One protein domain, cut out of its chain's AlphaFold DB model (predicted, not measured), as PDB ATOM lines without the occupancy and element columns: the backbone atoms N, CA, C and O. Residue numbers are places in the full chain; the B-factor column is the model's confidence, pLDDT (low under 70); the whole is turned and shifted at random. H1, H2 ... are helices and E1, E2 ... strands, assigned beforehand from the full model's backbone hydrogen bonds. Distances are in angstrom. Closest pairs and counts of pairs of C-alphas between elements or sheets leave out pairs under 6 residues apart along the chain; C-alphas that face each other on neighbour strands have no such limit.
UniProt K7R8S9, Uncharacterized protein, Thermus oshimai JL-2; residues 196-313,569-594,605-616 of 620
ATOM      1  N   ARG A 196      12.438  -4.275  -9.004       42.47
ATOM      2  CA  ARG A 196      11.037  -4.722  -8.921       42.47
ATOM      3  C   ARG A 196      10.891  -6.049  -8.178       42.47
ATOM      4  O   ARG A 196       9.872  -6.249  -7.527       42.47
ATOM      5  N   ASP A 197      11.912  -6.903  -8.213       35.69
ATOM      6  CA  ASP A 197      11.917  -8.195  -7.511       35.69
ATOM      7  C   ASP A 197      12.032  -8.059  -5.977       35.69
ATOM      8  O   ASP A 197      11.774  -9.015  -5.248       35.69
ATOM      9  N   VAL A 198      12.372  -6.867  -5.464       37.25
ATOM     10  CA  VAL A 198      12.539  -6.583  -4.020       37.25
ATOM     11  C   VAL A 198      11.365  -5.772  -3.441       37.25
ATOM     12  O   VAL A 198      11.295  -5.550  -2.232       37.25
ATOM     13  N   VAL A 199      10.428  -5.314  -4.281       47.41
ATOM     14  CA  VAL A 199       9.417  -4.306  -3.922       47.41
ATOM     15  C   VAL A 199       8.010  -4.816  -4.227       47.41
ATOM     16  O   VAL A 199       7.662  -5.084  -5.374       47.41
ATOM     17  N   GLU A 200       7.154  -4.874  -3.206       53.97
ATOM     18  CA  GLU A 200       5.717  -5.073  -3.410       53.97
ATOM     19  C   GLU A 200       5.097  -3.743  -3.869       53.97
ATOM     20  O   GLU A 200       5.058  -2.772  -3.106       53.97
ATOM     21  N   VAL A 201       4.638  -3.692  -5.125       57.81
ATOM     22  CA  VAL A 201       3.882  -2.558  -5.677       57.81
ATOM     23  C   VAL A 201       2.391  -2.875  -5.613       57.81
ATOM     24  O   VAL A 201       1.920  -3.841  -6.209       57.81
ATOM     25  N   LEU A 202       1.644  -2.029  -4.914       59.38
ATOM     26  CA  LEU A 202       0.203  -2.109  -4.741       59.38
ATOM     27  C   LEU A 202      -0.474  -0.958  -5.488       59.38
ATOM     28  O   LEU A 202      -0.237   0.212  -5.187       59.38
ATOM     29  N   ARG A 203      -1.364  -1.271  -6.427       63.47
ATOM     30  CA  ARG A 203      -2.260  -0.272  -7.020       63.47
ATOM     31  C   ARG A 203      -3.441  -0.047  -6.084       63.47
ATOM     32  O   ARG A 203      -4.078  -1.006  -5.665       63.47
ATOM     33  N   VAL A 204      -3.722   1.209  -5.758       64.44
ATOM     34  CA  VAL A 204      -4.826   1.576  -4.868       64.44
ATOM     35  C   VAL A 204      -6.028   2.000  -5.701       64.44
ATOM     36  O   VAL A 204      -5.922   2.860  -6.576       64.44
ATOM     37  N   ASP A 205      -7.170   1.383  -5.423       59.56
ATOM     38  CA  ASP A 205      -8.442   1.598  -6.118       59.56
ATOM     39  C   ASP A 205      -9.640   1.767  -5.161       59.56
ATOM     40  O   ASP A 205     -10.783   1.903  -5.598       59.56
ATOM     41  N   SER A 206      -9.382   1.788  -3.850       59.69
ATOM     42  CA  SER A 206     -10.382   2.014  -2.807       59.69
ATOM     43  C   SER A 206      -9.767   2.668  -1.565       59.69
ATOM     44  O   SER A 206      -8.574   2.519  -1.284       59.69
ATOM     45  N   LEU A 207     -10.594   3.343  -0.759       68.88
ATOM     46  CA  LEU A 207     -10.160   3.891   0.533       68.88
ATOM     47  C   LEU A 207      -9.794   2.792   1.534       68.88
ATOM     48  O   LEU A 207      -8.891   2.971   2.345       68.88
ATOM     49  N   ALA A 208     -10.465   1.642   1.474       63.06
ATOM     50  CA  ALA A 208     -10.132   0.497   2.313       63.06
ATOM     51  C   ALA A 208      -8.725  -0.031   2.002       63.06
ATOM     52  O   ALA A 208      -7.943  -0.254   2.927       63.06
ATOM     53  N   LEU A 209      -8.378  -0.169   0.718       66.25
ATOM     54  CA  LEU A 209      -7.046  -0.606   0.308       66.25
ATOM     55  C   LEU A 209      -5.978   0.448   0.627       66.25
ATOM     56  O   LEU A 209      -4.894   0.092   1.080       66.25
ATOM     57  N   LEU A 210      -6.304   1.739   0.493       78.38
ATOM     58  CA  LEU A 210      -5.440   2.828   0.958       78.38
ATOM     59  C   LEU A 210      -5.159   2.716   2.464       78.38
ATOM     60  O   LEU A 210      -4.005   2.765   2.881       78.38
ATOM     61  N   ARG A 211      -6.205   2.544   3.282       80.88
ATOM     62  CA  ARG A 211      -6.087   2.400   4.742       80.88
ATOM     63  C   ARG A 211      -5.272   1.161   5.112       80.88
ATOM     64  O   ARG A 211      -4.414   1.243   5.985       80.88
ATOM     65  N   GLN A 212      -5.477   0.041   4.415       74.94
ATOM     66  CA  GLN A 212      -4.659  -1.166   4.577       74.94
ATOM     67  C   GLN A 212      -3.191  -0.911   4.224       74.94
ATOM     68  O   GLN A 212      -2.314  -1.325   4.975       74.94
ATOM     69  N   ALA A 213      -2.921  -0.216   3.115       77.31
ATOM     70  CA  ALA A 213      -1.569   0.138   2.700       77.31
ATOM     71  C   ALA A 213      -0.885   1.039   3.740       77.31
ATOM     72  O   ALA A 213       0.234   0.753   4.158       77.31
ATOM     73  N   PHE A 214      -1.582   2.069   4.228       84.94
ATOM     74  CA  PHE A 214      -1.102   2.927   5.312       84.94
ATOM     75  C   PHE A 214      -0.855   2.151   6.606       84.94
ATOM     76  O   PHE A 214       0.176   2.352   7.239       84.94
ATOM     77  N   GLY A 215      -1.734   1.213   6.964       78.44
ATOM     78  CA  GLY A 215      -1.577   0.361   8.144       78.44
ATOM     79  C   GLY A 215      -0.330  -0.534   8.129       78.44
ATOM     80  O   GLY A 215       0.058  -1.038   9.181       78.44
ATOM     81  N   ARG A 216       0.325  -0.718   6.972       76.62
ATOM     82  CA  ARG A 216       1.619  -1.419   6.870       76.62
ATOM     83  C   ARG A 216       2.812  -0.541   7.262       76.62
ATOM     84  O   ARG A 216       3.889  -1.076   7.517       76.62
ATOM     85  N   ALA A 217       2.658   0.784   7.301       74.62
ATOM     86  CA  ALA A 217       3.727   1.688   7.710       74.62
ATOM     87  C   ALA A 217       3.967   1.629   9.229       74.62
ATOM     88  O   ALA A 217       3.051   1.403  10.020       74.62
ATOM     89  N   ALA A 218       5.211   1.876   9.655       74.69
ATOM     90  CA  ALA A 218       5.548   1.916  11.076       74.69
ATOM     91  C   ALA A 218       4.769   3.034  11.792       74.69
ATOM     92  O   ALA A 218       4.696   4.162  11.298       74.69
ATOM     93  N   ARG A 219       4.209   2.752  12.974       82.00
ATOM     94  CA  ARG A 219       3.479   3.764  13.754       82.00
ATOM     95  C   ARG A 219       4.353   4.985  14.043       82.00
ATOM     96  O   ARG A 219       5.535   4.850  14.350       82.00
ATOM     97  N   GLY A 220       3.758   6.170  13.950       77.62
ATOM     98  CA  GLY A 220       4.452   7.448  14.111       77.62
ATOM     99  C   GLY A 220       5.276   7.894  12.896       77.62
ATOM    100  O   GLY A 220       5.931   8.930  12.977       77.62
ATOM    101  N   SER A 221       5.250   7.159  11.776       77.25
ATOM    102  CA  SER A 221       5.934   7.571  10.541       77.25
ATOM    103  C   SER A 221       5.422   8.918  10.023       77.25
ATOM    104  O   SER A 221       4.223   9.203  10.062       77.25
ATOM    105  N   VAL A 222       6.326   9.732   9.477       79.25
ATOM    106  CA  VAL A 222       5.991  11.047   8.915       79.25
ATOM    107  C   VAL A 222       5.826  10.935   7.404       79.25
ATOM    108  O   VAL A 222       6.769  10.554   6.710       79.25
ATOM    109  N   LEU A 223       4.652  11.305   6.893       82.38
ATOM    110  CA  LEU A 223       4.349  11.322   5.461       82.38
ATOM    111  C   LEU A 223       4.605  12.709   4.870       82.38
ATOM    112  O   LEU A 223       4.016  13.690   5.307       82.38
ATOM    113  N   TYR A 224       5.435  12.795   3.837       80.56
ATOM    114  CA  TYR A 224       5.628  13.997   3.029       80.56
ATOM    115  C   TYR A 224       4.864  13.855   1.717       80.56
ATOM    116  O   TYR A 224       5.159  12.958   0.933       80.56
ATOM    117  N   LEU A 225       3.907  14.745   1.478       83.00
ATOM    118  CA  LEU A 225       3.091  14.809   0.269       83.00
ATOM    119  C   LEU A 225       3.579  15.954  -0.620       83.00
ATOM    120  O   LEU A 225       3.326  17.120  -0.328       83.00
ATOM    121  N   TYR A 226       4.271  15.613  -1.701       81.38
ATOM    122  CA  TYR A 226       4.698  16.522  -2.759       81.38
ATOM    123  C   TYR A 226       3.568  16.655  -3.774       81.38
ATOM    124  O   TYR A 226       3.286  15.717  -4.523       81.38
ATOM    125  N   VAL A 227       2.907  17.811  -3.779       85.25
ATOM    126  CA  VAL A 227       1.706  18.065  -4.585       85.25
ATOM    127  C   VAL A 227       1.768  19.449  -5.246       85.25
ATOM    128  O   VAL A 227       2.443  20.341  -4.724       85.25
ATOM    129  N   PRO A 228       1.076  19.662  -6.383       84.69
ATOM    130  CA  PRO A 228       1.015  20.972  -7.043       84.69
ATOM    131  C   PRO A 228       0.467  22.074  -6.122       84.69
ATOM    132  O   PRO A 228       0.962  23.201  -6.110       84.69
ATOM    133  N   GLU A 229      -0.540  21.718  -5.326       88.88
ATOM    134  CA  GLU A 229      -1.186  22.534  -4.301       88.88
ATOM    135  C   GLU A 229      -1.896  21.611  -3.293       88.88
ATOM    136  O   GLU A 229      -2.099  20.424  -3.561       88.88
ATOM    137  N   VAL A 230      -2.295  22.139  -2.135       88.62
ATOM    138  CA  VAL A 230      -3.013  21.365  -1.111       88.62
ATOM    139  C   VAL A 230      -4.516  21.382  -1.393       88.62
ATOM    140  O   VAL A 230      -5.199  22.358  -1.085       88.62
ATOM    141  N   SER A 231      -5.035  20.286  -1.953       83.88
ATOM    142  CA  SER A 231      -6.467  20.112  -2.233       83.88
ATOM    143  C   SER A 231      -7.235  19.548  -1.019       83.88
ATOM    144  O   SER A 231      -6.617  19.001  -0.095       83.88
ATOM    145  N   PRO A 232      -8.585  19.614  -0.999       83.38
ATOM    146  CA  PRO A 232      -9.394  18.933   0.020       83.38
ATOM    147  C   PRO A 232      -9.100  17.430   0.107       83.38
ATOM    148  O   PRO A 232      -9.037  16.864   1.198       83.38
ATOM    149  N   TRP A 233      -8.844  16.794  -1.038       85.19
ATOM    150  CA  TRP A 233      -8.444  15.394  -1.107       85.19
ATOM    151  C   TRP A 233      -7.079  15.148  -0.456       85.19
ATOM    152  O   TRP A 233      -6.940  14.231   0.349       85.19
ATOM    153  N   THR A 234      -6.083  16.002  -0.706       85.25
ATOM    154  CA  THR A 234      -4.772  15.883  -0.052       85.25
ATOM    155  C   THR A 234      -4.882  16.040   1.472       85.25
ATOM    156  O   THR A 234      -4.200  15.339   2.221       85.25
ATOM    157  N   GLN A 235      -5.781  16.902   1.960       87.38
ATOM    158  CA  GLN A 235      -6.069  17.004   3.397       87.38
ATOM    159  C   GLN A 235      -6.741  15.742   3.948       87.38
ATOM    160  O   GLN A 235      -6.388  15.292   5.038       87.38
ATOM    161  N   ARG A 236      -7.665  15.144   3.192       87.62
ATOM    162  CA  ARG A 236      -8.283  13.863   3.540       87.62
ATOM    163  C   ARG A 236      -7.245  12.742   3.618       87.62
ATOM    164  O   ARG A 236      -7.221  12.020   4.606       87.62
ATOM    165  N   LEU A 237      -6.330  12.643   2.651       87.88
ATOM    166  CA  LEU A 237      -5.218  11.684   2.688       87.88
ATOM    167  C   LEU A 237      -4.356  11.844   3.946       87.88
ATOM    168  O   LEU A 237      -3.986  10.855   4.572       87.88
ATOM    169  N   ALA A 238      -4.070  13.084   4.350       88.44
ATOM    170  CA  ALA A 238      -3.351  13.370   5.589       88.44
ATOM    171  C   ALA A 238      -4.121  12.926   6.849       88.44
ATOM    172  O   ALA A 238      -3.506  12.460   7.807       88.44
ATOM    173  N   GLN A 239      -5.452  13.047   6.858       89.62
ATOM    174  CA  GLN A 239      -6.299  12.549   7.949       89.62
ATOM    175  C   GLN A 239      -6.337  11.016   7.985       89.62
ATOM    176  O   GLN A 239      -6.215  10.428   9.058       89.62
ATOM    177  N   GLU A 240      -6.451  10.364   6.824       89.00
ATOM    178  CA  GLU A 240      -6.368   8.904   6.707       89.00
ATOM    179  C   GLU A 240      -5.003   8.399   7.193       89.00
ATOM    180  O   GLU A 240      -4.940   7.461   7.982       89.00
ATOM    181  N   TRP A 241      -3.911   9.072   6.823       89.88
ATOM    182  CA  TRP A 241      -2.573   8.761   7.329       89.88
ATOM    183  C   TRP A 241      -2.494   8.861   8.854       89.88
ATOM    184  O   TRP A 241      -2.076   7.916   9.524       89.88
ATOM    185  N   ALA A 242      -2.931   9.992   9.414       87.44
ATOM    186  CA  ALA A 242      -2.911  10.210  10.854       87.44
ATOM    187  C   ALA A 242      -3.768   9.175  11.602       87.44
ATOM    188  O   ALA A 242      -3.361   8.714  12.667       87.44
ATOM    189  N   SER A 243      -4.914   8.768  11.044       86.81
ATOM    190  CA  SER A 243      -5.792   7.772  11.671       86.81
ATOM    191  C   SER A 243      -5.193   6.363  11.674       86.81
ATOM    192  O   SER A 243      -5.308   5.660  12.677       86.81
ATOM    193  N   GLN A 244      -4.529   5.957  10.586       85.94
ATOM    194  CA  GLN A 244      -3.964   4.610  10.461       85.94
ATOM    195  C   GLN A 244      -2.593   4.475  11.136       85.94
ATOM    196  O   GLN A 244      -2.294   3.449  11.744       85.94
ATOM    197  N   VAL A 245      -1.755   5.509  11.039       84.94
ATOM    198  CA  VAL A 245      -0.331   5.442  11.414       84.94
ATOM    199  C   VAL A 245      -0.030   6.218  12.698       84.94
ATOM    200  O   VAL A 245       0.965   5.939  13.368       84.94
ATOM    201  N   GLY A 246      -0.874   7.181  13.079       83.19
ATOM    202  CA  GLY A 246      -0.654   8.044  14.246       83.19
ATOM    203  C   GLY A 246       0.499   9.042  14.087       83.19
ATOM    204  O   GLY A 246       0.899   9.664  15.067       83.19
ATOM    205  N   GLY A 247       1.064   9.171  12.881       81.94
ATOM    206  CA  GLY A 247       2.152  10.097  12.562       81.94
ATOM    207  C   GLY A 247       1.685  11.335  11.794       81.94
ATOM    208  O   GLY A 247       0.562  11.399  11.295       81.94
ATOM    209  N   GLU A 248       2.556  12.342  11.698       85.12
ATOM    210  CA  GLU A 248       2.241  13.599  11.011       85.12
ATOM    211  C   GLU A 248       2.285  13.456   9.483       85.12
ATOM    212  O   GLU A 248       3.114  12.733   8.928       85.12
ATOM    213  N   ALA A 249       1.439  14.225   8.796       88.50
ATOM    214  CA  ALA A 249       1.538  14.455   7.359       88.50
ATOM    215  C   ALA A 249       1.981  15.901   7.084       88.50
ATOM    216  O   ALA A 249       1.454  16.850   7.671       88.50
ATOM    217  N   ARG A 250       2.950  16.063   6.185       86.38
ATOM    218  CA  ARG A 250       3.541  17.332   5.754       86.38
ATOM    219  C   ARG A 250       3.224  17.556   4.283       86.38
ATOM    220  O   ARG A 250       3.390  16.652   3.471       86.38
ATOM    221  N   PHE A 251       2.798  18.762   3.942       90.31
ATOM    222  CA  PHE A 251       2.500  19.160   2.572       90.31
ATOM    223  C   PHE A 251       3.688  19.923   2.001       90.31
ATOM    224  O   PHE A 251       4.129  20.903   2.596       90.31
ATOM    225  N   VAL A 252       4.196  19.486   0.856       85.06
ATOM    226  CA  VAL A 252       5.300  20.127   0.148       85.06
ATOM    227  C   VAL A 252       4.786  20.646  -1.189       85.06
ATOM    228  O   VAL A 252       4.374  19.861  -2.041       85.06
ATOM    229  N   VAL A 253       4.818  21.965  -1.373       86.69
ATOM    230  CA  VAL A 253       4.325  22.648  -2.582       86.69
ATOM    231  C   VAL A 253       5.456  23.380  -3.311       86.69
ATOM    232  O   VAL A 253       6.451  23.741  -2.674       86.69
ATOM    233  N   PRO A 254       5.351  23.599  -4.633       85.12
ATOM    234  CA  PRO A 254       6.329  24.384  -5.382       85.12
ATOM    235  C   PRO A 254       6.306  25.870  -4.989       85.12
ATOM    236  O   PRO A 254       5.300  26.384  -4.498       85.12
ATOM    237  N   GLU A 255       7.406  26.579  -5.237       83.44
ATOM    238  CA  GLU A 255       7.608  27.998  -4.911       83.44
ATOM    239  C   GLU A 255       6.534  28.909  -5.521       83.44
ATOM    240  O   GLU A 255       6.065  29.842  -4.865       83.44
ATOM    241  N   GLY A 256       6.098  28.606  -6.751       82.94
ATOM    242  CA  GLY A 256       5.028  29.343  -7.425       82.94
ATOM    243  C   GLY A 256       3.713  29.311  -6.641       82.94
ATOM    244  O   GLY A 256       3.058  30.342  -6.496       82.94
ATOM    245  N   THR A 257       3.374  28.157  -6.060       87.88
ATOM    246  CA  THR A 257       2.191  27.978  -5.204       87.88
ATOM    247  C   THR A 257       2.427  28.539  -3.798       87.88
ATOM    248  O   THR A 257       1.554  29.196  -3.230       87.88
ATOM    249  N   ALA A 258       3.624  28.341  -3.235       86.94
ATOM    250  CA  ALA A 258       3.982  28.784  -1.884       86.94
ATOM    251  C   ALA A 258       3.805  30.295  -1.678       86.94
ATOM    252  O   ALA A 258       3.373  30.729  -0.607       86.94
ATOM    253  N   ARG A 259       4.073  31.099  -2.717       87.62
ATOM    254  CA  ARG A 259       3.889  32.556  -2.682       87.62
ATOM    255  C   ARG A 259       2.460  32.961  -2.326       87.62
ATOM    256  O   ARG A 259       2.275  33.867  -1.516       87.62
ATOM    257  N   ALA A 260       1.464  32.271  -2.880       88.12
ATOM    258  CA  ALA A 260       0.060  32.525  -2.568       88.12
ATOM    259  C   ALA A 260      -0.272  32.163  -1.110       88.12
ATOM    260  O   ALA A 260      -1.086  32.826  -0.470       88.12
ATOM    261  N   TYR A 261       0.392  31.149  -0.552       90.75
ATOM    262  CA  TYR A 261       0.127  30.674   0.806       90.75
ATOM    263  C   TYR A 261       0.724  31.575   1.895       90.75
ATOM    264  O   TYR A 261       0.191  31.589   3.008       90.75
ATOM    265  N   CYS A 262       1.755  32.374   1.593       88.88
ATOM    266  CA  CYS A 262       2.352  33.325   2.543       88.88
ATOM    267  C   CYS A 262       1.350  34.362   3.089       88.88
ATOM    268  O   CYS A 262       1.495  34.812   4.226       88.88
ATOM    269  N   ALA A 263       0.312  34.704   2.320       86.44
ATOM    270  CA  ALA A 263      -0.742  35.633   2.735       86.44
ATOM    271  C   ALA A 263      -1.900  34.960   3.504       86.44
ATOM    272  O   ALA A 263      -2.855  35.624   3.895       86.44
ATOM    273  N   THR A 264      -1.839  33.643   3.716       88.88
ATOM    274  CA  THR A 264      -2.924  32.851   4.316       88.88
ATOM    275  C   THR A 264      -2.528  32.289   5.683       88.88
ATOM    276  O   THR A 264      -1.376  32.383   6.115       88.88
ATOM    277  N   SER A 265      -3.472  31.637   6.368       86.75
ATOM    278  CA  SER A 265      -3.197  30.913   7.617       86.75
ATOM    279  C   SER A 265      -2.181  29.773   7.446       86.75
ATOM    280  O   SER A 265      -1.484  29.447   8.409       86.75
ATOM    281  N   ALA A 266      -2.022  29.226   6.231       87.50
ATOM    282  CA  ALA A 266      -1.058  28.166   5.932       87.50
ATOM    283  C   ALA A 266       0.386  28.573   6.263       87.50
ATOM    284  O   ALA A 266       1.171  27.730   6.688       87.50
ATOM    285  N   ARG A 267       0.724  29.871   6.173       87.50
ATOM    286  CA  ARG A 267       2.049  30.402   6.539       87.50
ATOM    287  C   ARG A 267       2.509  29.981   7.935       87.50
ATOM    288  O   ARG A 267       3.707  29.827   8.154       87.50
ATOM    289  N   ARG A 268       1.584  29.853   8.893       87.62
ATOM    290  CA  ARG A 268       1.895  29.513  10.292       87.62
ATOM    291  C   ARG A 268       1.702  28.026  10.609       87.62
ATOM    292  O   ARG A 268       2.064  27.604  11.705       87.62
ATOM    293  N   ASP A 269       1.154  27.237   9.685       90.38
ATOM    294  CA  ASP A 269       0.971  25.797   9.867       90.38
ATOM    295  C   ASP A 269       2.296  25.066   9.590       90.38
ATOM    296  O   ASP A 269       2.854  25.115   8.493       90.38
ATOM    297  N   ARG A 270       2.803  24.363  10.609       87.25
ATOM    298  CA  ARG A 270       4.087  23.644  10.568       87.25
ATOM    299  C   ARG A 270       4.101  22.471   9.587       87.25
ATOM    300  O   ARG A 270       5.175  21.964   9.281       87.25
ATOM    301  N   ARG A 271       2.941  22.034   9.091       89.19
ATOM    302  CA  ARG A 271       2.850  20.976   8.079       89.19
ATOM    303  C   ARG A 271       3.249  21.465   6.690       89.19
ATOM    304  O   ARG A 271       3.637  20.639   5.870       89.19
ATOM    305  N   TYR A 272       3.193  22.769   6.416       91.25
ATOM    306  CA  TYR A 272       3.461  23.320   5.087       91.25
ATOM    307  C   TYR A 272       4.951  23.572   4.862       91.25
ATOM    308  O   TYR A 272       5.623  24.252   5.640       91.25
ATOM    309  N   HIS A 273       5.447  23.042   3.754       87.00
ATOM    310  CA  HIS A 273       6.828  23.129   3.314       87.00
ATOM    311  C   HIS A 273       6.887  23.521   1.835       87.00
ATOM    312  O   HIS A 273       5.935  23.322   1.079       87.00
ATOM    313  N   VAL A 274       8.024  24.068   1.422       81.56
ATOM    314  CA  VAL A 274       8.271  24.546   0.062       81.56
ATOM    315  C   VAL A 274       9.418  23.752  -0.544       81.56
ATOM    316  O   VAL A 274      10.487  23.645   0.063       81.56
ATOM    317  N   MET A 275       9.188  23.186  -1.730       76.44
ATOM    318  CA  MET A 275      10.245  22.585  -2.546       76.44
ATOM    319  C   MET A 275      10.878  23.648  -3.453       76.44
ATOM    320  O   MET A 275      10.151  24.516  -3.936       76.44
ATOM    321  N   PRO A 276      12.188  23.566  -3.747       68.62
ATOM    322  CA  PRO A 276      12.886  24.512  -4.622       68.62
ATOM    323  C   PRO A 276      12.586  24.227  -6.108       68.62
ATOM    324  O   PRO A 276      13.466  23.872  -6.891       68.62
ATOM    325  N   ARG A 277      11.309  24.298  -6.491       68.94
ATOM    326  CA  ARG A 277      10.815  24.177  -7.869       68.94
ATOM    327  C   ARG A 277       9.687  25.168  -8.092       68.94
ATOM    328  O   ARG A 277       8.834  25.321  -7.228       68.94
ATOM    329  N   ALA A 278       9.632  25.773  -9.276       71.94
ATOM    330  CA  ALA A 278       8.593  26.745  -9.617       71.94
ATOM    331  C   ALA A 278       7.189  26.122  -9.726       71.94
ATOM    332  O   ALA A 278       6.209  26.754  -9.334       71.94
ATOM    333  N   SER A 279       7.083  24.885 -10.223       75.12
ATOM    334  CA  SER A 279       5.820  24.154 -10.387       75.12
ATOM    335  C   SER A 279       6.019  22.638 -10.261       75.12
ATOM    336  O   SER A 279       7.142  22.133 -10.339       75.12
ATOM    337  N   LEU A 280       4.916  21.913 -10.057       70.69
ATOM    338  CA  LEU A 280       4.860  20.453 -10.069       70.69
ATOM    339  C   LEU A 280       3.606  20.012 -10.845       70.69
ATOM    340  O   LEU A 280       2.510  20.431 -10.472       70.69
ATOM    341  N   PRO A 281       3.722  19.201 -11.910       70.31
ATOM    342  CA  PRO A 281       2.565  18.603 -12.574       70.31
ATOM    343  C   PRO A 281       1.850  17.574 -11.675       70.31
ATOM    344  O   PRO A 281       2.534  16.832 -10.964       70.31
ATOM    345  N   PRO A 282       0.508  17.456 -11.723       66.81
ATOM    346  CA  PRO A 282      -0.253  16.462 -10.958       66.81
ATOM    347  C   PRO A 282       0.260  15.025 -11.080       66.81
ATOM    348  O   PRO A 282       0.287  14.290 -10.095       66.81
ATOM    349  N   GLU A 283       0.697  14.627 -12.271       62.28
ATOM    350  CA  GLU A 283       1.183  13.284 -12.590       62.28
ATOM    351  C   GLU A 283       2.520  12.971 -11.896       62.28
ATOM    352  O   GLU A 283       2.857  11.806 -11.708       62.28
ATOM    353  N   GLN A 284       3.255  14.008 -11.482       65.38
ATOM    354  CA  GLN A 284       4.519  13.914 -10.747       65.38
ATOM    355  C   GLN A 284       4.336  14.032  -9.226       65.38
ATOM    356  O   GLN A 284       5.323  14.166  -8.501       65.38
ATOM    357  N   SER A 285       3.094  13.998  -8.730       72.75
ATOM    358  CA  SER A 285       2.835  13.991  -7.289       72.75
ATOM    359  C   SER A 285       3.453  12.749  -6.639       72.75
ATOM    360  O   SER A 285       3.348  11.638  -7.172       72.75
ATOM    361  N   LEU A 286       4.075  12.939  -5.474       73.38
ATOM    362  CA  LEU A 286       4.775  11.888  -4.731       73.38
ATOM    363  C   LEU A 286       4.436  11.959  -3.239       73.38
ATOM    364  O   LEU A 286       4.404  13.033  -2.650       73.38
ATOM    365  N   GLY A 287       4.231  10.810  -2.608       75.56
ATOM    366  CA  GLY A 287       4.162  10.651  -1.162       75.56
ATOM    367  C   GLY A 287       5.362   9.853  -0.667       75.56
ATOM    368  O   GLY A 287       5.676   8.815  -1.238       75.56
ATOM    369  N   VAL A 288       6.033  10.299   0.391       72.50
ATOM    370  CA  VAL A 288       7.136   9.549   1.013       72.50
ATOM    371  C   VAL A 288       6.922   9.474   2.511       72.50
ATOM    372  O   VAL A 288       6.891  10.507   3.179       72.50
ATOM    373  N   ALA A 289       6.782   8.265   3.041       74.12
ATOM    374  CA  ALA A 289       6.671   8.024   4.469       74.12
ATOM    375  C   ALA A 289       8.009   7.568   5.052       74.12
ATOM    376  O   ALA A 289       8.542   6.521   4.670       74.12
ATOM    377  N   TYR A 290       8.519   8.345   6.007       70.81
ATOM    378  CA  TYR A 290       9.746   8.040   6.737       70.81
ATOM    379  C   TYR A 290       9.426   7.454   8.119       70.81
ATOM    380  O   TYR A 290       8.658   8.076   8.864       70.81
ATOM    381  N   PRO A 291      10.017   6.303   8.486       69.38
ATOM    382  CA  PRO A 291       9.858   5.728   9.816       69.38
ATOM    383  C   PRO A 291      10.584   6.564  10.893       69.38
ATOM    384  O   PRO A 291      11.550   7.260  10.576       69.38
ATOM    385  N   PRO A 292      10.170   6.488  12.176       64.88
ATOM    386  CA  PRO A 292      10.760   7.279  13.268       64.88
ATOM    387  C   PRO A 292      12.254   7.014  13.547       64.88
ATOM    388  O   PRO A 292      12.939   7.892  14.065       64.88
ATOM    389  N   SER A 293      12.767   5.825  13.211       58.16
ATOM    390  CA  SER A 293      14.187   5.447  13.316       58.16
ATOM    391  C   SER A 293      14.763   5.208  11.915       58.16
ATOM    392  O   SER A 293      14.375   4.257  11.235       58.16
ATOM    393  N   GLY A 294      15.641   6.113  11.483       53.25
ATOM    394  CA  GLY A 294      15.916   6.423  10.075       53.25
ATOM    395  C   GLY A 294      16.907   5.551   9.296       53.25
ATOM    396  O   GLY A 294      17.154   5.870   8.138       53.25
ATOM    397  N   GLU A 295      17.451   4.461   9.841       44.91
ATOM    398  CA  GLU A 295      18.331   3.559   9.076       44.91
ATOM    399  C   GLU A 295      17.834   2.108   9.149       44.91
ATOM    400  O   GLU A 295      17.571   1.572  10.224       44.91
ATOM    401  N   GLY A 296      17.653   1.474   7.985       48.44
ATOM    402  CA  GLY A 296      17.327   0.046   7.851       48.44
ATOM    403  C   GLY A 296      15.843  -0.347   7.888       48.44
ATOM    404  O   GLY A 296      15.518  -1.452   7.462       48.44
ATOM    405  N   GLN A 297      14.922   0.522   8.320       51.56
ATOM    406  CA  GLN A 297      13.486   0.198   8.299       51.56
ATOM    407  C   GLN A 297      12.850   0.471   6.921       51.56
ATOM    408  O   GLN A 297      13.145   1.501   6.307       51.56
ATOM    409  N   PRO A 298      11.990  -0.431   6.405       54.78
ATOM    410  CA  PRO A 298      11.343  -0.249   5.110       54.78
ATOM    411  C   PRO A 298      10.373   0.938   5.175       54.78
ATOM    412  O   PRO A 298       9.417   0.931   5.946       54.78
ATOM    413  N   GLY A 299      10.631   1.974   4.375       62.81
ATOM    414  CA  GLY A 299       9.686   3.074   4.187       62.81
ATOM    415  C   GLY A 299       8.646   2.754   3.111       62.81
ATOM    416  O   GLY A 299       8.676   1.693   2.480       62.81
ATOM    417  N   MET A 300       7.728   3.695   2.901       73.50
ATOM    418  CA  MET A 300       6.644   3.577   1.924       73.50
ATOM    419  C   MET A 300       6.664   4.781   0.982       73.50
ATOM    420  O   MET A 300       6.817   5.922   1.423       73.50
ATOM    421  N   VAL A 301       6.489   4.525  -0.312       70.75
ATOM    422  CA  VAL A 301       6.381   5.557  -1.349       70.75
ATOM    423  C   VAL A 301       5.026   5.443  -2.029       70.75
ATOM    424  O   VAL A 301       4.581   4.345  -2.340       70.75
ATOM    425  N   LEU A 302       4.385   6.579  -2.274       74.62
ATOM    426  CA  LEU A 302       3.165   6.697  -3.058       74.62
ATOM    427  C   LEU A 302       3.445   7.523  -4.305       74.62
ATOM    428  O   LEU A 302       4.137   8.535  -4.211       74.62
ATOM    429  N   ALA A 303       2.890   7.153  -5.451       69.88
ATOM    430  CA  ALA A 303       3.093   7.907  -6.681       69.88
ATOM    431  C   ALA A 303       1.840   7.954  -7.559       69.88
ATOM    432  O   ALA A 303       1.064   6.997  -7.620       69.88
ATOM    433  N   GLY A 304       1.683   9.076  -8.265       66.12
ATOM    434  CA  GLY A 304       0.656   9.276  -9.285       66.12
ATOM    435  C   GLY A 304      -0.352  10.378  -8.958       66.12
ATOM    436  O   GLY A 304      -0.398  10.930  -7.854       66.12
ATOM    437  N   ALA A 305      -1.185  10.706  -9.948       66.50
ATOM    438  CA  ALA A 305      -2.152  11.800  -9.862       66.50
ATOM    439  C   ALA A 305      -3.184  11.620  -8.732       66.50
ATOM    440  O   ALA A 305      -3.758  12.615  -8.284       66.50
ATOM    441  N   GLY A 306      -3.382  10.385  -8.242       70.50
ATOM    442  CA  GLY A 306      -4.265  10.049  -7.118       70.50
ATOM    443  C   GLY A 306      -3.841  10.619  -5.765       70.50
ATOM    444  O   GLY A 306      -4.590  10.501  -4.804       70.50
ATOM    445  N   LEU A 307      -2.675  11.266  -5.656       75.25
ATOM    446  CA  LEU A 307      -2.277  12.030  -4.461       75.25
ATOM    447  C   LEU A 307      -2.848  13.453  -4.419       75.25
ATOM    448  O   LEU A 307      -2.933  14.068  -3.352       75.25
ATOM    449  N   TYR A 308      -3.226  13.987  -5.578       76.19
ATOM    450  CA  TYR A 308      -3.706  15.360  -5.723       76.19
ATOM    451  C   TYR A 308      -5.165  15.414  -6.186       76.19
ATOM    452  O   TYR A 308      -5.963  16.148  -5.597       76.19
ATOM    453  N   ARG A 309      -5.525  14.619  -7.202       73.75
ATOM    454  CA  ARG A 309      -6.895  14.520  -7.720       73.75
ATOM    455  C   ARG A 309      -7.650  13.439  -6.965       73.75
ATOM    456  O   ARG A 309      -7.163  12.314  -6.895       73.75
ATOM    457  N   ASP A 310      -8.827  13.789  -6.452       70.88
ATOM    458  CA  ASP A 310      -9.733  12.825  -5.830       70.88
ATOM    459  C   ASP A 310     -10.122  11.754  -6.865       70.88
ATOM    460  O   ASP A 310     -10.708  12.092  -7.900       70.88
ATOM    461  N   PRO A 311      -9.777  10.478  -6.633       63.12
ATOM    462  CA  PRO A 311     -10.127   9.393  -7.536       63.12
ATOM    463  C   PRO A 311     -11.595   8.946  -7.409       63.12
ATOM    464  O   PRO A 311     -12.032   8.113  -8.200       63.12
ATOM    465  N   GLY A 312     -12.364   9.468  -6.445       62.66
ATOM    466  CA  GLY A 312     -13.766   9.098  -6.225       62.66
ATOM    467  C   GLY A 312     -13.936   7.708  -5.609       62.66
ATOM    468  O   GLY A 312     -14.937   7.035  -5.858       62.66
ATOM    469  N   TRP A 313     -12.943   7.242  -4.846       66.25
ATOM    470  CA  TRP A 313     -12.943   5.887  -4.305       66.25
ATOM    471  C   TRP A 313     -14.083   5.638  -3.308       66.25
ATOM    472  O   TRP A 313     -14.315   6.457  -2.414       66.25
ATOM    473  N   THR A 569      -4.650   7.482 -10.911       56.47
ATOM    474  CA  THR A 569      -3.873   6.313 -10.460       56.47
ATOM    475  C   THR A 569      -3.018   6.653  -9.236       56.47
ATOM    476  O   THR A 569      -2.270   7.635  -9.265       56.47
ATOM    477  N   LEU A 570      -3.117   5.830  -8.189       64.75
ATOM    478  CA  LEU A 570      -2.221   5.831  -7.036       64.75
ATOM    479  C   LEU A 570      -1.566   4.455  -6.925       64.75
ATOM    480  O   LEU A 570      -2.252   3.441  -6.809       64.75
ATOM    481  N   GLU A 571      -0.242   4.427  -6.944       67.31
ATOM    482  CA  GLU A 571       0.546   3.226  -6.673       67.31
ATOM    483  C   GLU A 571       1.323   3.419  -5.375       67.31
ATOM    484  O   GLU A 571       1.828   4.510  -5.103       67.31
ATOM    485  N   VAL A 572       1.414   2.362  -4.573       69.56
ATOM    486  CA  VAL A 572       2.154   2.314  -3.313       69.56
ATOM    487  C   VAL A 572       3.246   1.266  -3.432       69.56
ATOM    488  O   VAL A 572       2.985   0.153  -3.873       69.56
ATOM    489  N   ALA A 573       4.461   1.609  -3.031       64.81
ATOM    490  CA  ALA A 573       5.607   0.713  -3.006       64.81
ATOM    491  C   ALA A 573       6.207   0.654  -1.595       64.81
ATOM    492  O   ALA A 573       6.309   1.682  -0.916       64.81
ATOM    493  N   PHE A 574       6.636  -0.538  -1.175       65.50
ATOM    494  CA  PHE A 574       7.271  -0.781   0.124       65.50
ATOM    495  C   PHE A 574       8.725  -1.242  -0.051       65.50
ATOM    496  O   PHE A 574       8.993  -2.122  -0.866       65.50
ATOM    497  N   GLY A 575       9.663  -0.691   0.731       54.91
ATOM    498  CA  GLY A 575      11.038  -1.209   0.814       54.91
ATOM    499  C   GLY A 575      12.160  -0.167   0.718       54.91
ATOM    500  O   GLY A 575      11.982   0.955   0.242       54.91
ATOM    501  N   ASN A 576      13.350  -0.561   1.178       50.19
ATOM    502  CA  ASN A 576      14.581   0.237   1.155       50.19
ATOM    503  C   ASN A 576      15.593  -0.459   0.221       50.19
ATOM    504  O   ASN A 576      16.419  -1.239   0.689       50.19
ATOM    505  N   PRO A 577      15.391  -0.326  -1.107       41.06
ATOM    506  CA  PRO A 577      16.014   0.791  -1.830       41.06
ATOM    507  C   PRO A 577      15.048   1.694  -2.627       41.06
ATOM    508  O   PRO A 577      15.459   2.728  -3.154       41.06
ATOM    509  N   ALA A 578      13.751   1.369  -2.690       44.50
ATOM    510  CA  ALA A 578      12.762   2.149  -3.445       44.50
ATOM    511  C   ALA A 578      12.589   3.574  -2.895       44.50
ATOM    512  O   ALA A 578      12.580   4.540  -3.659       44.50
ATOM    513  N   VAL A 579      12.532   3.716  -1.563       47.47
ATOM    514  CA  VAL A 579      12.495   5.023  -0.886       47.47
ATOM    515  C   VAL A 579      13.718   5.848  -1.261       47.47
ATOM    516  O   VAL A 579      13.564   7.003  -1.632       47.47
ATOM    517  N   SER A 580      14.920   5.273  -1.242       45.56
ATOM    518  CA  SER A 580      16.184   5.969  -1.509       45.56
ATOM    519  C   SER A 580      16.444   6.252  -2.997       45.56
ATOM    520  O   SER A 580      17.214   7.160  -3.291       45.56
ATOM    521  N   TYR A 581      15.805   5.549  -3.938       45.50
ATOM    522  CA  TYR A 581      15.932   5.793  -5.386       45.50
ATOM    523  C   TYR A 581      14.852   6.737  -5.945       45.50
ATOM    524  O   TYR A 581      15.148   7.638  -6.728       45.50
ATOM    525  N   LEU A 582      13.593   6.596  -5.518       44.97
ATOM    526  CA  LEU A 582      12.506   7.486  -5.954       44.97
ATOM    527  C   LEU A 582      12.584   8.855  -5.287       44.97
ATOM    528  O   LEU A 582      12.268   9.859  -5.924       44.97
ATOM    529  N   THR A 583      13.080   8.910  -4.044       46.44
ATOM    530  CA  THR A 583      13.457  10.194  -3.457       46.44
ATOM    531  C   THR A 583      14.561  10.859  -4.264       46.44
ATOM    532  O   THR A 583      14.410  12.047  -4.460       46.44
ATOM    533  N   ARG A 584      15.577  10.166  -4.826       45.25
ATOM    534  CA  ARG A 584      16.628  10.793  -5.677       45.25
ATOM    535  C   ARG A 584      16.069  11.587  -6.856       45.25
ATOM    536  O   ARG A 584      16.493  12.714  -7.061       45.25
ATOM    537  N   ARG A 585      15.042  11.082  -7.555       41.59
ATOM    538  CA  ARG A 585      14.346  11.825  -8.634       41.59
ATOM    539  C   ARG A 585      13.745  13.168  -8.195       41.59
ATOM    540  O   ARG A 585      13.453  14.019  -9.037       41.59
ATOM    541  N   LEU A 586      13.518  13.334  -6.897       42.41
ATOM    542  CA  LEU A 586      12.939  14.516  -6.267       42.41
ATOM    543  C   LEU A 586      13.850  15.086  -5.162       42.41
ATOM    544  O   LEU A 586      13.430  16.003  -4.456       42.41
ATOM    545  N   ASN A 587      15.079  14.570  -5.011       37.38
ATOM    546  CA  ASN A 587      15.985  14.899  -3.919       37.38
ATOM    547  C   ASN A 587      16.719  16.183  -4.301       37.38
ATOM    548  O   ASN A 587      17.513  16.166  -5.240       37.38
ATOM    549  N   PRO A 588      16.501  17.293  -3.579       35.78
ATOM    550  CA  PRO A 588      17.135  18.569  -3.892       35.78
ATOM    551  C   PRO A 588      18.666  18.558  -3.774       35.78
ATOM    552  O   PRO A 588      19.303  19.525  -4.181       35.78
ATOM    553  N   SER A 589      19.266  17.506  -3.197       36.53
ATOM    554  CA  SER A 589      20.723  17.352  -3.135       36.53
ATOM    555  C   SER A 589      21.369  17.046  -4.493       36.53
ATOM    556  O   SER A 589      22.574  17.232  -4.627       36.53
ATOM    557  N   GLU A 590      20.598  16.608  -5.494       39.91
ATOM    558  CA  GLU A 590      21.019  16.578  -6.900       39.91
ATOM    559  C   GLU A 590      20.458  17.839  -7.578       39.91
ATOM    560  O   GLU A 590      19.287  17.941  -7.940       39.91
ATOM    561  N   ASN A 591      21.301  18.868  -7.599       34.91
ATOM    562  CA  ASN A 591      20.968  20.268  -7.816       34.91
ATOM    563  C   ASN A 591      20.281  20.546  -9.185       34.91
ATOM    564  O   ASN A 591      20.957  20.496 -10.211       34.91
ATOM    565  N   PRO A 592      18.995  20.961  -9.258       35.72
ATOM    566  CA  PRO A 592      18.377  21.405 -10.518       35.72
ATOM    567  C   PRO A 592      18.988  22.709 -11.070       35.72
ATOM    568  O   PRO A 592      18.706  23.095 -12.202       35.72
ATOM    569  N   TYR A 593      19.845  23.377 -10.289       33.22
ATOM    570  CA  TYR A 593      20.644  24.537 -10.679       33.22
ATOM    571  C   TYR A 593      22.039  24.148 -11.204       33.22
ATOM    572  O   TYR A 593      22.891  25.019 -11.355       33.22
ATOM    573  N   GLU A 594      22.298  22.874 -11.523       34.84
ATOM    574  CA  GLU A 594      23.567  22.459 -12.142       34.84
ATOM    575  C   GLU A 594      23.819  23.193 -13.477       34.84
ATOM    576  O   GLU A 594      24.942  23.608 -13.755       34.84
ATOM    577  N   GLY A 605      22.504  24.240   0.301       40.09
ATOM    578  CA  GLY A 605      21.838  22.959   0.533       40.09
ATOM    579  C   GLY A 605      20.548  23.102   1.346       40.09
ATOM    580  O   GLY A 605      20.531  23.771   2.377       40.09
ATOM    581  N   ALA A 606      19.448  22.500   0.888       44.19
ATOM    582  CA  ALA A 606      18.187  22.498   1.624       44.19
ATOM    583  C   ALA A 606      17.213  21.444   1.079       44.19
ATOM    584  O   ALA A 606      16.809  21.501  -0.080       44.19
ATOM    585  N   GLY A 607      16.768  20.527   1.941       50.19
ATOM    586  CA  GLY A 607      15.500  19.822   1.735       50.19
ATOM    587  C   GLY A 607      14.299  20.790   1.778       50.19
ATOM    588  O   GLY A 607      14.486  22.008   1.854       50.19
ATOM    589  N   PRO A 608      13.054  20.277   1.760       65.62
ATOM    590  CA  PRO A 608      11.854  21.104   1.869       65.62
ATOM    591  C   PRO A 608      11.936  22.081   3.049       65.62
ATOM    592  O   PRO A 608      12.101  21.666   4.198       65.62
ATOM    593  N   LYS A 609      11.826  23.387   2.782       77.19
ATOM    594  CA  LYS A 609      11.899  24.420   3.829       77.19
ATOM    595  C   LYS A 609      10.512  24.645   4.427       77.19
ATOM    596  O   LYS A 609       9.555  24.701   3.657       77.19
ATOM    597  N   PRO A 610      10.363  24.837   5.750       86.50
ATOM    598  CA  PRO A 610       9.091  25.271   6.321       86.50
ATOM    599  C   PRO A 610       8.589  26.540   5.623       86.50
ATOM    600  O   PRO A 610       9.371  27.477   5.424       86.50
ATOM    601  N   LEU A 611       7.300  26.584   5.275       88.56
ATOM    602  CA  LEU A 611       6.702  27.699   4.530       88.56
ATOM    603  C   LEU A 611       6.958  29.043   5.217       88.56
ATOM    604  O   LEU A 611       7.339  30.001   4.553       88.56
ATOM    605  N   LEU A 612       6.847  29.092   6.547       89.06
ATOM    606  CA  LEU A 612       7.152  30.287   7.335       89.06
ATOM    607  C   LEU A 612       8.553  30.838   7.037       89.06
ATOM    608  O   LEU A 612       8.703  32.025   6.752       89.06
ATOM    609  N   ASN A 613       9.563  29.970   7.084       86.38
ATOM    610  CA  ASN A 613      10.958  30.356   6.892       86.38
ATOM    611  C   ASN A 613      11.201  30.802   5.448       86.38
ATOM    612  O   ASN A 613      11.936  31.758   5.216       86.38
ATOM    613  N   TRP A 614      10.558  30.137   4.483       88.12
ATOM    614  CA  TRP A 614      10.640  30.517   3.076       88.12
ATOM    615  C   TRP A 614       9.981  31.880   2.807       88.12
ATOM    616  O   TRP A 614      10.594  32.712   2.144       88.12
ATOM    617  N   CYS A 615       8.798  32.165   3.371       87.94
ATOM    618  CA  CYS A 615       8.144  33.474   3.234       87.94
ATOM    619  C   CYS A 615       9.014  34.598   3.816       87.94
ATOM    620  O   CYS A 615       9.245  35.602   3.148       87.94
ATOM    621  N   VAL A 616       9.556  34.399   5.027       87.25
ATOM    622  CA  VAL A 616      10.435  35.381   5.689       87.25
ATOM    623  C   VAL A 616      11.692  35.646   4.860       87.25
ATOM    624  O   VAL A 616      12.048  36.803   4.655       87.25
TER     625      VAL A 616
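This is residues 196 to 313, 569 to 594 and 605 to 616 of the 620 residues of an uncharacterized protein of Thermus oshimai JL-2 (UniProt K7R8S9). A strongly twisted sheet of seven strands has helices H1 and H2 over one face, H5 over the other, and a cluster of three short helices, H3, H4 and H6, at its E4 edge. The printed part has 156 residues, with six named helices and seven named strands in the order E1 H1 E2 H2 E3 H3 H4 E4 E5 E6 E7 H5 H6, a mixed class. The mixed sheet runs E1, E7, E6, E5, E2, E3, E4. The whole is compact, with a radius of gyration of the C-alphas of 14.9 A and spans of 42 by 35 by 28 A.

Find C-alpha 200 at (5.717, -5.073, -3.410), where E1, residues 200 to 204, begins. Read on through H1, 207 to 215, 12.0 A, and E2, 222 to 226, to H2, 232 to 245, 19.8 A. Next come E3, 249 to 254, 16.8 A, H3, 255 to 261, H4, 265 to 268, and E4, 272 to 275. Then come E5, 286 to 290, E6, 300 to 303, E7, 570 to 574, H5, 578 to 584, and H6, 611 to 616, which ends at C-alpha 616, (10.435, 35.381, 5.689).

Look first at edge strand E1, antiparallel to E7, with N 202 and O 572 2.8 A apart. E7 and E6 are antiparallel, N 573 to O 301 2.8 A; so are hairpin E5 and E6, N 287 to O 302 2.8 A, and E5 and E2, N 224 to O 288 2.8 A. E2, H2, E3 and E3, H3 H4, E4 are strand-helix-strand units, parallel neighbour strands joined through helices by right-handed crossovers; see N 250 and O 223, 2.7 A, and N 273 and O 251, 2.8 A. H1 and H2, on the same face, touch at a steep tilt of 46 degrees, closest C-alphas Gly 215 and Gln 244, 5.4 A, with residues 240 to 245 of H2 alone. H5 is on the opposite face, height 9.1 A over the sheet, closest to E6 at C-alphas Val 579 and Val 301, 6.2 A. H4 touches H6, closest C-alphas Arg 267 and Leu 612, 5.2 A. In H1, H2 and H6 every O i to N i+4 pair is within hydrogen-bond range; H5 has 2 of 3, H3 1 of 3 with 3 of 4 O i to N i+3 pairs, and H4 is too short for one.

The farthest C-alphas, of Asp 197 and Ala 263, are 46.8 A apart. Residues 314 to 568 and 595 to 604 are not printed, leaving C-alpha gaps of 11.0 A and 12.8 A. No link printed whole is long. Mean pLDDT of the printed part is 70.7; 64 residues are under 70, among them 196 to 209 and 569 to 594.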